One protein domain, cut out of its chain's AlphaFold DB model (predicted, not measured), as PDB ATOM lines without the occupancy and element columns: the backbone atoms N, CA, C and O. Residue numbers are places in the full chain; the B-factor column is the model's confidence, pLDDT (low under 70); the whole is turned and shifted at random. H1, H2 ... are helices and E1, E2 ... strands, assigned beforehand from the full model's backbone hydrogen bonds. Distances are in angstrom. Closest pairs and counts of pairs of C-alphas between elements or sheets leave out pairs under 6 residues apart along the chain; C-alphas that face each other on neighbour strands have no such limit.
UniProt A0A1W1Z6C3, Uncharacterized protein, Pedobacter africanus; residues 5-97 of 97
ATOM      1  N   ASN A   5     -52.608  37.889 -61.502       94.25
ATOM      2  CA  ASN A   5     -51.300  37.639 -62.106       94.25
ATOM      3  C   ASN A   5     -50.645  38.928 -62.622       94.25
ATOM      4  O   ASN A   5     -49.420  39.016 -62.662       94.25
ATOM      5  N   ILE A   6     -51.440  39.938 -62.998       94.25
ATOM      6  CA  ILE A   6     -50.932  41.253 -63.410       94.25
ATOM      7  C   ILE A   6     -50.373  41.994 -62.192       94.25
ATOM      8  O   ILE A   6     -49.266  42.525 -62.258       94.25
ATOM      9  N   ILE A   7     -51.101  41.977 -61.069       93.56
ATOM     10  CA  ILE A   7     -50.645  42.555 -59.794       93.56
ATOM     11  C   ILE A   7     -49.369  41.846 -59.322       93.56
ATOM     12  O   ILE A   7     -48.376  42.493 -58.997       93.56
ATOM     13  N   LEU A   8     -49.363  40.513 -59.351       95.19
ATOM     14  CA  LEU A   8     -48.224  39.689 -58.958       95.19
ATOM     15  C   LEU A   8     -46.975  40.004 -59.793       95.19
ATOM     16  O   LEU A   8     -45.903  40.258 -59.246       95.19
ATOM     17  N   ALA A   9     -47.121  40.073 -61.120       95.25
ATOM     18  CA  ALA A   9     -46.032  40.454 -62.013       95.25
ATOM     19  C   ALA A   9     -45.516  41.873 -61.731       95.25
ATOM     20  O   ALA A   9     -44.311  42.119 -61.824       95.25
ATOM     21  N   HIS A  10     -46.405  42.800 -61.361       94.81
ATOM     22  CA  HIS A  10     -46.019  44.150 -60.969       94.81
ATOM     23  C   HIS A  10     -45.185  44.160 -59.680       94.81
ATOM     24  O   HIS A  10     -44.151  44.827 -59.635       94.81
ATOM     25  N   PHE A  11     -45.558  43.376 -58.664       95.56
ATOM     26  CA  PHE A  11     -44.739  43.213 -57.458       95.56
ATOM     27  C   PHE A  11     -43.374  42.594 -57.770       95.56
ATOM     28  O   PHE A  11     -42.353  43.147 -57.360       95.56
ATOM     29  N   TRP A  12     -43.320  41.517 -58.559       95.75
ATOM     30  CA  TRP A  12     -42.052  40.889 -58.948       95.75
ATOM     31  C   TRP A  12     -41.121  41.853 -59.694       95.75
ATOM     32  O   TRP A  12     -39.913  41.859 -59.450       95.75
ATOM     33  N   ALA A  13     -41.674  42.709 -60.559       96.12
ATOM     34  CA  ALA A  13     -40.909  43.736 -61.267       96.12
ATOM     35  C   ALA A  13     -40.307  44.803 -60.329       96.12
ATOM     36  O   ALA A  13     -39.317  45.438 -60.689       96.12
ATOM     37  N   ASN A  14     -40.863  44.965 -59.126       95.12
ATOM     38  CA  ASN A  14     -40.441  45.933 -58.112       95.12
ATOM     39  C   ASN A  14     -39.832  45.255 -56.871       95.12
ATOM     40  O   ASN A  14     -39.938  45.764 -55.760       95.12
ATOM     41  N   ALA A  15     -39.200  44.087 -57.036       95.81
ATOM     42  CA  ALA A  15     -38.564  43.348 -55.938       95.81
ATOM     43  C   ALA A  15     -39.505  43.076 -54.742       95.81
ATOM     44  O   ALA A  15     -39.070  43.061 -53.592       95.81
ATOM     45  N   ASN A  16     -40.788  42.845 -55.034       96.62
ATOM     46  CA  ASN A  16     -41.864  42.591 -54.075       96.62
ATOM     47  C   ASN A  16     -42.157  43.731 -53.102       96.62
ATOM     48  O   ASN A  16     -42.773  43.490 -52.068       96.62
ATOM     49  N   LYS A  17     -41.744  44.957 -53.430       96.56
ATOM     50  CA  LYS A  17     -41.940  46.113 -52.565       96.56
ATOM     51  C   LYS A  17     -42.309  47.354 -53.365       96.56
ATOM     52  O   LYS A  17     -41.594  47.761 -54.275       96.56
ATOM     53  N   LEU A  18     -43.403  47.993 -52.974       95.88
ATOM     54  CA  LEU A  18     -43.825  49.299 -53.474       95.88
ATOM     55  C   LEU A  18     -43.775  50.304 -52.324       95.88
ATOM     56  O   LEU A  18     -44.092  49.964 -51.187       95.88
ATOM     57  N   VAL A  19     -43.368  51.540 -52.608       95.94
ATOM     58  CA  VAL A  19     -43.309  52.613 -51.606       95.94
ATOM     59  C   VAL A  19     -44.042  53.826 -52.148       95.94
ATOM     60  O   VAL A  19     -43.704  54.340 -53.215       95.94
ATOM     61  N   MET A  20     -45.058  54.259 -51.414       95.12
ATOM     62  CA  MET A  20     -45.904  55.391 -51.759       95.12
ATOM     63  C   MET A  20     -45.250  56.714 -51.327       95.12
ATOM     64  O   MET A  20     -44.390  56.718 -50.438       95.12
ATOM     65  N   PRO A  21     -45.629  57.860 -51.926       92.56
ATOM     66  CA  PRO A  21     -45.009  59.156 -51.628       92.56
ATOM     67  C   PRO A  21     -45.091  59.600 -50.161       92.56
ATOM     68  O   PRO A  21     -44.254  60.377 -49.707       92.56
ATOM     69  N   ASP A  22     -46.091  59.123 -49.424       91.38
ATOM     70  CA  ASP A  22     -46.307  59.405 -48.003       91.38
ATOM     71  C   ASP A  22     -45.619  58.405 -47.058       91.38
ATOM     72  O   ASP A  22     -45.725  58.530 -45.837       91.38
ATOM     73  N   GLY A  23     -44.871  57.444 -47.606       93.19
ATOM     74  CA  GLY A  23     -44.121  56.457 -46.837       93.19
ATOM     75  C   GLY A  23     -44.931  55.230 -46.422       93.19
ATOM     76  O   GLY A  23     -44.495  54.510 -45.520       93.19
ATOM     77  N   VAL A  24     -46.091  54.972 -47.038       96.88
ATOM     78  CA  VAL A  24     -46.711  53.641 -46.980       96.88
ATOM     79  C   VAL A  24     -45.902  52.670 -47.839       96.88
ATOM     80  O   VAL A  24     -45.650  52.909 -49.018       96.88
ATOM     81  N   GLU A  25     -45.490  51.566 -47.236       97.38
ATOM     82  CA  GLU A  25     -44.837  50.442 -47.893       97.38
ATOM     83  C   GLU A  25     -45.865  49.334 -48.133       97.38
ATOM     84  O   GLU A  25     -46.670  49.030 -47.250       97.38
ATOM     85  N   ILE A  26     -45.838  48.743 -49.326       97.44
ATOM     86  CA  ILE A  26     -46.647  47.585 -49.700       97.44
ATOM     87  C   ILE A  26     -45.686  46.464 -50.082       97.44
ATOM     88  O   ILE A  26     -45.030  46.533 -51.124       97.44
ATOM     89  N   ASP A  27     -45.594  45.448 -49.236       97.88
ATOM     90  CA  ASP A  27     -44.713  44.300 -49.424       97.88
ATOM     91  C   ASP A  27     -45.519  43.055 -49.811       97.88
ATOM     92  O   ASP A  27     -46.591  42.802 -49.259       97.88
ATOM     93  N   LEU A  28     -44.984  42.250 -50.729       98.06
ATOM     94  CA  LEU A  28     -45.529  40.944 -51.093       98.06
ATOM     95  C   LEU A  28     -44.619  39.819 -50.582       98.06
ATOM     96  O   LEU A  28     -43.432  39.746 -50.907       98.06
ATOM     97  N   HIS A  29     -45.188  38.882 -49.827       96.81
ATOM     98  CA  HIS A  29     -44.488  37.710 -49.313       96.81
ATOM     99  C   HIS A  29     -45.099  36.417 -49.854       96.81
ATOM    100  O   HIS A  29     -46.312  36.217 -49.804       96.81
ATOM    101  N   ASN A  30     -44.234  35.502 -50.308       94.88
ATOM    102  CA  ASN A  30     -44.614  34.172 -50.799       94.88
ATOM    103  C   ASN A  30     -45.735  34.196 -51.857       94.88
ATOM    104  O   ASN A  30     -46.578  33.306 -51.868       94.88
ATOM    105  N   ASP A  31     -45.744  35.224 -52.709       95.25
ATOM    106  CA  ASP A  31     -46.700  35.428 -53.807       95.25
ATOM    107  C   ASP A  31     -48.183  35.538 -53.399       95.25
ATOM    108  O   ASP A  31     -49.059  35.491 -54.262       95.25
ATOM    109  N   ASP A  32     -48.475  35.717 -52.106       96.69
ATOM    110  CA  ASP A  32     -49.853  35.747 -51.599       96.69
ATOM    111  C   ASP A  32     -50.072  36.745 -50.459       96.69
ATOM    112  O   ASP A  32     -51.067  37.455 -50.450       96.69
ATOM    113  N   LEU A  33     -49.154  36.859 -49.498       97.88
ATOM    114  CA  LEU A  33     -49.352  37.749 -48.355       97.88
ATOM    115  C   LEU A  33     -48.935  39.178 -48.712       97.88
ATOM    116  O   LEU A  33     -47.744  39.455 -48.849       97.88
ATOM    117  N   VAL A  34     -49.906  40.083 -48.803       97.75
ATOM    118  CA  VAL A  34     -49.695  41.518 -49.007       97.75
ATOM    119  C   VAL A  34     -49.719  42.233 -47.659       97.75
ATOM    120  O   VAL A  34     -50.666  42.102 -46.882       97.75
ATOM    121  N   VAL A  35     -48.676  43.008 -47.380       98.06
ATOM    122  CA  VAL A  35     -48.512  43.771 -46.141       98.06
ATOM    123  C   VAL A  35     -48.456  45.250 -46.474       98.06
ATOM    124  O   VAL A  35     -47.517  45.696 -47.121       98.06
ATOM    125  N   LEU A  36     -49.427  46.021 -45.985       97.62
ATOM    126  CA  LEU A  36     -49.374  47.480 -46.013       97.62
ATOM    127  C   LEU A  36     -48.827  47.935 -44.672       97.62
ATOM    128  O   LEU A  36     -49.376  47.565 -43.632       97.62
ATOM    129  N   SER A  37     -47.779  48.747 -44.658       97.38
ATOM    130  CA  SER A  37     -47.268  49.289 -43.407       97.38
ATOM    131  C   SER A  37     -46.683  50.681 -43.548       97.38
ATOM    132  O   SER A  37     -46.262  51.099 -44.616       97.38
ATOM    133  N   THR A  38     -46.657  51.424 -42.450       96.31
ATOM    134  CA  THR A  38     -45.927  52.690 -42.382       96.31
ATOM    135  C   THR A  38     -45.393  52.899 -40.979       96.31
ATOM    136  O   THR A  38     -46.020  52.492 -39.995       96.31
ATOM    137  N   LEU A  39     -44.217  53.514 -40.888       94.12
ATOM    138  CA  LEU A  39     -43.537  53.794 -39.634       94.12
ATOM    139  C   LEU A  39     -43.607  55.294 -39.343       94.12
ATOM    140  O   LEU A  39     -42.988  56.109 -40.022       94.12
ATOM    141  N   LEU A  40     -44.334  55.657 -38.294       90.88
ATOM    142  CA  LEU A  40     -44.467  57.026 -37.826       90.88
ATOM    143  C   LEU A  40     -43.482  57.279 -36.688       90.88
ATOM    144  O   LEU A  40     -43.567  56.690 -35.604       90.88
ATOM    145  N   ARG A  41     -42.562  58.210 -36.936       87.12
ATOM    146  CA  ARG A  41     -41.589  58.683 -35.955       87.12
ATOM    147  C   ARG A  41     -41.847  60.144 -35.626       87.12
ATOM    148  O   ARG A  41     -42.082  60.962 -36.511       87.12
ATOM    149  N   ASN A  42     -41.766  60.486 -34.344       82.06
ATOM    150  CA  ASN A  42     -41.804  61.881 -33.933       82.06
ATOM    151  C   ASN A  42     -40.480  62.574 -34.303       82.06
ATOM    152  O   ASN A  42     -39.410  61.988 -34.169       82.06
ATOM    153  N   VAL A  43     -40.545  63.832 -34.739       79.31
ATOM    154  CA  VAL A  43     -39.357  64.640 -35.072       79.31
ATOM    155  C   VAL A  43     -38.558  65.014 -33.805       79.31
ATOM    156  O   VAL A  43     -37.373  65.327 -33.888       79.31
ATOM    157  N   GLY A  44     -39.179  64.958 -32.619       77.81
ATOM    158  CA  GLY A  44     -38.538  65.218 -31.322       77.81
ATOM    159  C   GLY A  44     -38.054  63.968 -30.573       77.81
ATOM    160  O   GLY A  44     -38.205  62.839 -31.029       77.81
ATOM    161  N   HIS A  45     -37.502  64.163 -29.368       78.38
ATOM    162  CA  HIS A  45     -37.232  63.063 -28.433       78.38
ATOM    163  C   HIS A  45     -38.549  62.485 -27.906       78.38
ATOM    164  O   HIS A  45     -39.089  62.932 -26.894       78.38
ATOM    165  N   TYR A  46     -39.062  61.484 -28.611       84.69
ATOM    166  CA  TYR A  46     -40.150  60.634 -28.159       84.69
ATOM    167  C   TYR A  46     -39.648  59.188 -28.178       84.69
ATOM    168  O   TYR A  46     -39.140  58.755 -29.208       84.69
ATOM    169  N   PRO A  47     -39.741  58.445 -27.063       86.38
ATOM    170  CA  PRO A  47     -39.083  57.146 -26.930       86.38
ATOM    171  C   PRO A  47     -39.820  56.016 -27.651       86.38
ATOM    172  O   PRO A  47     -39.425  54.864 -27.507       86.38
ATOM    173  N   TYR A  48     -40.915  56.319 -28.356       88.31
ATOM    174  CA  TYR A  48     -41.702  55.320 -29.058       88.31
ATOM    175  C   TYR A  48     -41.808  55.628 -30.545       88.31
ATOM    176  O   TYR A  48     -42.062  56.765 -30.944       88.31
ATOM    177  N   THR A  49     -41.709  54.580 -31.346       91.12
ATOM    178  CA  THR A  49     -42.018  54.593 -32.771       91.12
ATOM    179  C   THR A  49     -43.294  53.784 -32.995       91.12
ATOM    180  O   THR A  49     -43.454  52.703 -32.427       91.12
ATOM    181  N   LEU A  50     -44.221  54.313 -33.794       92.44
ATOM    182  CA  LEU A  50     -45.501  53.671 -34.096       92.44
ATOM    183  C   LEU A  50     -45.441  53.077 -35.500       92.44
ATOM    184  O   LEU A  50     -45.108  53.785 -36.441       92.44
ATOM    185  N   GLN A  51     -45.799  51.809 -35.660       94.88
ATOM    186  CA  GLN A  51     -46.042  51.222 -36.978       94.88
ATOM    187  C   GLN A  51     -47.519  50.912 -37.124       94.88
ATOM    188  O   GLN A  51     -48.062  50.202 -36.280       94.88
ATOM    189  N   PHE A  52     -48.139  51.386 -38.201       96.38
ATOM    190  CA  PHE A  52     -49.422  50.857 -38.657       96.38
ATOM    191  C   PHE A  52     -49.178  49.724 -39.644       96.38
ATOM    192  O   PHE A  52     -48.246  49.802 -40.446       96.38
ATOM    193  N   LYS A  53     -49.999  48.675 -39.569       97.31
ATOM    194  CA  LYS A  53     -49.873  47.492 -40.420       97.31
ATOM    195  C   LYS A  53     -51.232  46.874 -40.737       97.31
ATOM    196  O   LYS A  53     -51.999  46.602 -39.815       97.31
ATOM    197  N   ALA A  54     -51.487  46.582 -42.005       98.00
ATOM    198  CA  ALA A  54     -52.588  45.736 -42.459       98.00
ATOM    199  C   ALA A  54     -52.030  44.564 -43.277       98.00
ATOM    200  O   ALA A  54     -51.007  44.706 -43.946       98.00
ATOM    201  N   GLU A  55     -52.680  43.410 -43.193       98.06
ATOM    202  CA  GLU A  55     -52.254  42.180 -43.861       98.06
ATOM    203  C   GLU A  55     -53.443  41.563 -44.589       98.06
ATOM    204  O   GLU A  55     -54.529  41.450 -44.020       98.06
ATOM    205  N   PHE A  56     -53.222  41.146 -45.831       97.62
ATOM    206  CA  PHE A  56     -54.244  40.564 -46.693       97.62
ATOM    207  C   PHE A  56     -53.647  39.411 -47.499       97.62
ATOM    208  O   PHE A  56     -52.458  39.433 -47.822       97.62
ATOM    209  N   SER A  57     -54.465  38.425 -47.874       97.50
ATOM    210  CA  SER A  57     -54.127  37.606 -49.044       97.50
ATOM    211  C   SER A  57     -54.173  38.479 -50.304       97.50
ATOM    212  O   SER A  57     -54.790  39.548 -50.298       97.50
ATOM    213  N   LEU A  58     -53.554  38.049 -51.401       95.62
ATOM    214  CA  LEU A  58     -53.504  38.850 -52.624       95.62
ATOM    215  C   LEU A  58     -54.912  39.065 -53.200       95.62
ATOM    216  O   LEU A  58     -55.238  40.154 -53.669       95.62
ATOM    217  N   ASP A  59     -55.759  38.038 -53.115       95.06
ATOM    218  CA  ASP A  59     -57.150  38.095 -53.569       95.06
ATOM    219  C   ASP A  59     -58.002  39.016 -52.665       95.06
ATOM    220  O   ASP A  59     -58.801  39.815 -53.172       95.06
ATOM    221  N   ASP A  60     -57.792  38.979 -51.343       96.12
ATOM    222  CA  ASP A  60     -58.466  39.889 -50.405       96.12
ATOM    223  C   ASP A  60     -57.997  41.332 -50.592       96.12
ATOM    224  O   ASP A  60     -58.814  42.242 -50.544       96.12
ATOM    225  N   PHE A  61     -56.707  41.552 -50.855       95.88
ATOM    226  CA  PHE A  61     -56.150  42.874 -51.127       95.88
ATOM    227  C   PHE A  61     -56.801  43.510 -52.360       95.88
ATOM    228  O   PHE A  61     -57.299  44.630 -52.278       95.88
ATOM    229  N   ILE A  62     -56.857  42.780 -53.479       94.75
ATOM    230  CA  ILE A  62     -57.489  43.258 -54.722       94.75
ATOM    231  C   ILE A  62     -58.960  43.610 -54.483       94.75
ATOM    232  O   ILE A  62     -59.466  44.590 -55.030       94.75
ATOM    233  N   THR A  63     -59.648  42.812 -53.667       94.44
ATOM    234  CA  THR A  63     -61.061  43.028 -53.347       94.44
ATOM    235  C   THR A  63     -61.253  44.229 -52.421       94.44
ATOM    236  O   THR A  63     -62.085  45.086 -52.699       94.44
ATOM    237  N   GLU A  64     -60.486  44.304 -51.335       94.12
ATOM    238  CA  GLU A  64     -60.598  45.333 -50.299       94.12
ATOM    239  C   GLU A  64     -60.198  46.717 -50.814       94.12
ATOM    240  O   GLU A  64     -60.823  47.708 -50.451       94.12
ATOM    241  N   MET A  65     -59.172  46.787 -51.666       92.81
ATOM    242  CA  MET A  65     -58.725  48.035 -52.294       92.81
ATOM    243  C   MET A  65     -59.540  48.381 -53.548       92.81
ATOM    244  O   MET A  65     -59.225  49.351 -54.230       92.81
ATOM    245  N   GLU A  66     -60.545  47.566 -53.889       91.88
ATOM    246  CA  GLU A  66     -61.362  47.690 -55.101       91.88
ATOM    247  C   GLU A  66     -60.531  47.817 -56.395       91.88
ATOM    248  O   GLU A  66     -60.951  48.463 -57.354       91.88
ATOM    249  N   THR A  67     -59.362  47.169 -56.455       91.00
ATOM    250  CA  THR A  67     -58.385  47.326 -57.540       91.00
ATOM    251  C   THR A  67     -58.935  46.825 -58.884       91.00
ATOM    252  O   THR A  67     -59.224  45.636 -59.094       91.00
ATOM    253  N   GLN A  68     -59.062  47.738 -59.842       90.56
ATOM    254  CA  GLN A  68     -59.507  47.479 -61.211       90.56
ATOM    255  C   GLN A  68     -58.361  47.581 -62.216       90.56
ATOM    256  O   GLN A  68     -58.380  46.861 -63.218       90.56
ATOM    257  N   LEU A  69     -57.378  48.433 -61.931       92.75
ATOM    258  CA  LEU A  69     -56.204  48.729 -62.744       92.75
ATOM    259  C   LEU A  69     -54.929  48.732 -61.877       92.75
ATOM    260  O   LEU A  69     -54.997  48.743 -60.652       92.75
ATOM    261  N   LEU A  70     -53.748  48.692 -62.507       89.44
ATOM    262  CA  LEU A  70     -52.477  48.742 -61.766       89.44
ATOM    263  C   LEU A  70     -52.266  50.105 -61.105       89.44
ATOM    264  O   LEU A  70     -51.662  50.190 -60.039       89.44
ATOM    265  N   GLU A  71     -52.768  51.159 -61.739       90.19
ATOM    266  CA  GLU A  71     -52.690  52.533 -61.264       90.19
ATOM    267  C   GLU A  71     -53.382  52.709 -59.906       90.19
ATOM    268  O   GLU A  71     -52.876  53.457 -59.073       90.19
ATOM    269  N   ASP A  72     -54.446  51.953 -59.626       90.75
ATOM    270  CA  ASP A  72     -55.183  52.027 -58.356       90.75
ATOM    271  C   ASP A  72     -54.296  51.635 -57.155       90.75
ATOM    272  O   ASP A  72     -54.457  52.155 -56.053       90.75
ATOM    273  N   VAL A  73     -53.290  50.772 -57.359       89.25
ATOM    274  CA  VAL A  73     -52.312  50.414 -56.309       89.25
ATOM    275  C   VAL A  73     -51.496  51.637 -55.879       89.25
ATOM    276  O   VAL A  73     -51.067  51.720 -54.731       89.25
ATOM    277  N   THR A  74     -51.302  52.607 -56.777       87.06
ATOM    278  CA  THR A  74     -50.581  53.857 -56.482       87.06
ATOM    279  C   THR A  74     -51.436  54.893 -55.752       87.06
ATOM    280  O   THR A  74     -50.902  55.890 -55.266       87.06
ATOM    281  N   GLU A  75     -52.750  54.664 -55.652       90.25
ATOM    282  CA  GLU A  75     -53.674  55.518 -54.899       90.25
ATOM    283  C   GLU A  75     -53.715  55.156 -53.406       90.25
ATOM    284  O   GLU A  75     -54.206  55.944 -52.591       90.25
ATOM    285  N   ILE A  76     -53.158  53.996 -53.032       93.69
ATOM    286  CA  ILE A  76     -52.988  53.578 -51.640       93.69
ATOM    287  C   ILE A  76     -52.112  54.599 -50.917       93.69
ATOM    288  O   ILE A  76     -51.022  54.949 -51.358       93.69
ATOM    289  N   ASN A  77     -52.606  55.076 -49.780       95.00
ATOM    290  CA  ASN A  77     -51.986  56.145 -49.012       95.00
ATOM    291  C   ASN A  77     -52.250  55.963 -47.508       95.00
ATOM    292  O   ASN A  77     -52.932  55.034 -47.062       95.00
ATOM    293  N   LEU A  78     -51.690  56.863 -46.708       94.62
ATOM    294  CA  LEU A  78     -51.772  56.868 -45.257       94.62
ATOM    295  C   LEU A  78     -53.213  57.019 -44.764       94.62
ATOM    296  O   LEU A  78     -53.587  56.359 -43.795       94.62
ATOM    297  N   ASP A  79     -54.027  57.843 -45.428       94.88
ATOM    298  CA  ASP A  79     -55.427  58.042 -45.049       94.88
ATOM    299  C   ASP A  79     -56.209  56.731 -45.175       94.88
ATOM    300  O   ASP A  79     -56.953  56.365 -44.262       94.88
ATOM    301  N   LEU A  80     -55.979  55.966 -46.246       94.69
ATOM    302  CA  LEU A  80     -56.561  54.635 -46.411       94.69
ATOM    303  C   LEU A  80     -56.120  53.684 -45.292       94.69
ATOM    304  O   LEU A  80     -56.954  52.982 -44.718       94.69
ATOM    305  N   LEU A  81     -54.839  53.691 -44.917       94.62
ATOM    306  CA  LEU A  81     -54.346  52.851 -43.823       94.62
ATOM    307  C   LEU A  81     -54.992  53.217 -42.472       94.62
ATOM    308  O   LEU A  81     -55.308  52.333 -41.672       94.62
ATOM    309  N   LEU A  82     -55.256  54.505 -42.232       94.31
ATOM    310  CA  LEU A  82     -56.000  54.975 -41.059       94.31
ATOM    311  C   LEU A  82     -57.481  54.571 -41.106       94.31
ATOM    312  O   LEU A  82     -58.047  54.214 -40.071       94.31
ATOM    313  N   VAL A  83     -58.107  54.573 -42.287       95.38
ATOM    314  CA  VAL A  83     -59.473  54.058 -42.479       95.38
ATOM    315  C   VAL A  83     -59.531  52.558 -42.181       95.38
ATOM    316  O   VAL A  83     -60.406  52.122 -41.431       95.38
ATOM    317  N   LEU A  84     -58.572  51.772 -42.680       96.00
ATOM    318  CA  LEU A  84     -58.459  50.341 -42.376       96.00
ATOM    319  C   LEU A  84     -58.281  50.100 -40.875       96.00
ATOM    320  O   LEU A  84     -58.894  49.190 -40.315       96.00
ATOM    321  N   PHE A  85     -57.493  50.939 -40.200       95.94
ATOM    322  CA  PHE A  85     -57.352  50.889 -38.749       95.94
ATOM    323  C   PHE A  85     -58.678  51.169 -38.032       95.94
ATOM    324  O   PHE A  85     -59.087  50.388 -37.173       95.94
ATOM    325  N   ALA A  86     -59.394  52.227 -38.421       96.38
ATOM    326  CA  ALA A  86     -60.705  52.557 -37.859       96.38
ATOM    327  C   ALA A  86     -61.753  51.453 -38.103       96.38
ATOM    328  O   ALA A  86     -62.627  51.237 -37.264       96.38
ATOM    329  N   ALA A  87     -61.642  50.728 -39.219       96.00
ATOM    330  CA  ALA A  87     -62.482  49.581 -39.558       96.00
ATOM    331  C   ALA A  87     -62.064  48.268 -38.862       96.00
ATOM    332  O   ALA A  87     -62.731  47.248 -39.036       96.00
ATOM    333  N   GLY A  88     -60.969  48.263 -38.090       96.19
ATOM    334  CA  GLY A  88     -60.447  47.069 -37.416       96.19
ATOM    335  C   GLY A  88     -59.725  46.078 -38.337       96.19
ATOM    336  O   GLY A  88     -59.533  44.927 -37.954       96.19
ATOM    337  N   LYS A  89     -59.331  46.511 -39.542       96.38
ATOM    338  CA  LYS A  89     -58.591  45.717 -40.543       96.38
ATOM    339  C   LYS A  89     -57.085  45.979 -40.535       96.38
ATOM    340  O   LYS A  89     -56.329  45.264 -41.183       96.38
ATOM    341  N   ALA A  90     -56.643  46.988 -39.793       97.19
ATOM    342  CA  ALA A  90     -55.236  47.231 -39.513       97.19
ATOM    343  C   ALA A  90     -54.972  47.158 -38.006       97.19
ATOM    344  O   ALA A  90     -55.867  47.316 -37.173       97.19
ATOM    345  N   SER A  91     -53.714  46.946 -37.660       97.00
ATOM    346  CA  SER A  91     -53.192  46.944 -36.301       97.00
ATOM    347  C   SER A  91     -52.086  47.985 -36.168       97.00
ATOM    348  O   SER A  91     -51.603  48.536 -37.163       97.00
ATOM    349  N   TYR A  92     -51.682  48.260 -34.930       95.62
ATOM    350  CA  TYR A  92     -50.501  49.063 -34.671       95.62
ATOM    351  C   TYR A  92     -49.565  48.377 -33.688       95.62
ATOM    352  O   TYR A  92     -50.003  47.678 -32.775       95.62
ATOM    353  N   ASN A  93     -48.274  48.642 -33.854       94.25
ATOM    354  CA  ASN A  93     -47.225  48.232 -32.934       94.25
ATOM    355  C   ASN A  93     -46.485  49.462 -32.416       94.25
ATOM    356  O   ASN A  93     -46.213  50.399 -33.169       94.25
ATOM    357  N   LEU A  94     -46.141  49.444 -31.130       93.25
ATOM    358  CA  LEU A  94     -45.275  50.440 -30.508       93.25
ATOM    359  C   LEU A  94     -43.907  49.814 -30.249       93.25
ATOM    360  O   LEU A  94     -43.794  48.840 -29.505       93.25
ATOM    361  N   PHE A  95     -42.873  50.404 -30.830       90.12
ATOM    362  CA  PHE A  95     -41.481  50.056 -30.567       90.12
ATOM    363  C   PHE A  95     -40.890  51.088 -29.626       90.12
ATOM    364  O   PHE A  95     -41.177  52.272 -29.771       90.12
ATOM    365  N   LYS A  96     -40.088  50.647 -28.660       87.44
ATOM    366  CA  LYS A  96     -39.348  51.540 -27.772       87.44
ATOM    367  C   LYS A  96     -37.893  51.594 -28.229       87.44
ATOM    368  O   LYS A  96     -37.293  50.528 -28.371       87.44
ATOM    369  N   ASP A  97     -37.387  52.806 -28.444       68.38
ATOM    370  CA  ASP A  97     -35.974  53.071 -28.757       68.38
ATOM    371  C   ASP A  97     -35.061  52.749 -27.553       68.38
ATOM    372  O   ASP A  97     -35.486  52.968 -26.386       68.38
TER     373      ASP A  97
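This is residues 5 to 97 of the 97 residues of an uncharacterized protein of Pedobacter africanus (UniProt A0A1W1Z6C3). What does the model look like? One twisted antiparallel sheet of five strands has short helices over one face and the other face bare: two layers, with H1, H2 and H4 as the helix layer. The long axis runs from H1 at one end to the link between E3 and E4 at the other. What is it made of? The printed part has 93 residues, in the order H1 E1 E2 E3 E4 H2 H3 H4 E5, and the sheet's order is E1 - E2 - E3 - E4 - E5; the class is mixed, helices and strands. It is compact, with a radius of gyration of the C-alphas of 13.8 A, yet elongated, with spans of 44 by 28 by 23 A.

Where do the first elements lie? H1, residues 5 to 13, begins with C-alpha 5 at (-51.300, 37.639, -62.106) and is 12.1 A long. E1 is residues 17 to 19, and E2 is residues 25 to 29. Which strands are longer? E3, residues 33 to 40, measures 22.5 A, and E4, residues 48 to 57, measures 29.5 A. What comes after E4? H2 is residues 58 to 64, H3 is residues 71 to 75, and H4, residues 78 to 86, is 12.4 A long. E5, residues 90 to 96, measures 20.2 A and ends with C-alpha 96 at (-39.348, 51.540, -27.772).

How are the strands joined? E1 E2 E3 E4 form a meander, each strand the antiparallel neighbour of the one before, with N 18 and O 26 at 2.9 A, N 27 and O 35 at 2.9 A, and N 36 and O 54 at 2.9 A. E5, an edge strand, is antiparallel to E4, with N 51 and O 93 at 2.9 A. Where do H1 and H2 stand? H1 is on the sheet at a height of 9.9 A and is close to E1 but not clearly touching it, with 2 pairs of C-alphas within 8 A, the closest being those of Phe 11 and Lys 17, 6.3 A apart. H2 is on the sheet at a height of 7.0 A and touches E3, closest at the C-alphas of Val 34 and Leu 58, 5.9 A. What of H3 and H4? H4, on the same face as H2 at a height of 8.4 A, touches E4, closest at the C-alphas of Phe 52 and Leu 81, 7.4 A; H3 is only just not on the sheet, with 4 pairs of C-alphas within 10 A. How do the helix backbones read? Every O i to N i+4 pair is within hydrogen-bond range in H1, H2 and H4; H3 has 0 of 1, but 2 of 2 O i to N i+3 pairs.

How large is it? The two C-alphas farthest apart, those of Asn 5 and His 45, are 44.5 A apart. Is anything missing or uncertain? The printed part has no cut, and no link is long. The mean pLDDT of the printed part is 93.4, and residue 97, the chain's last, is under 70.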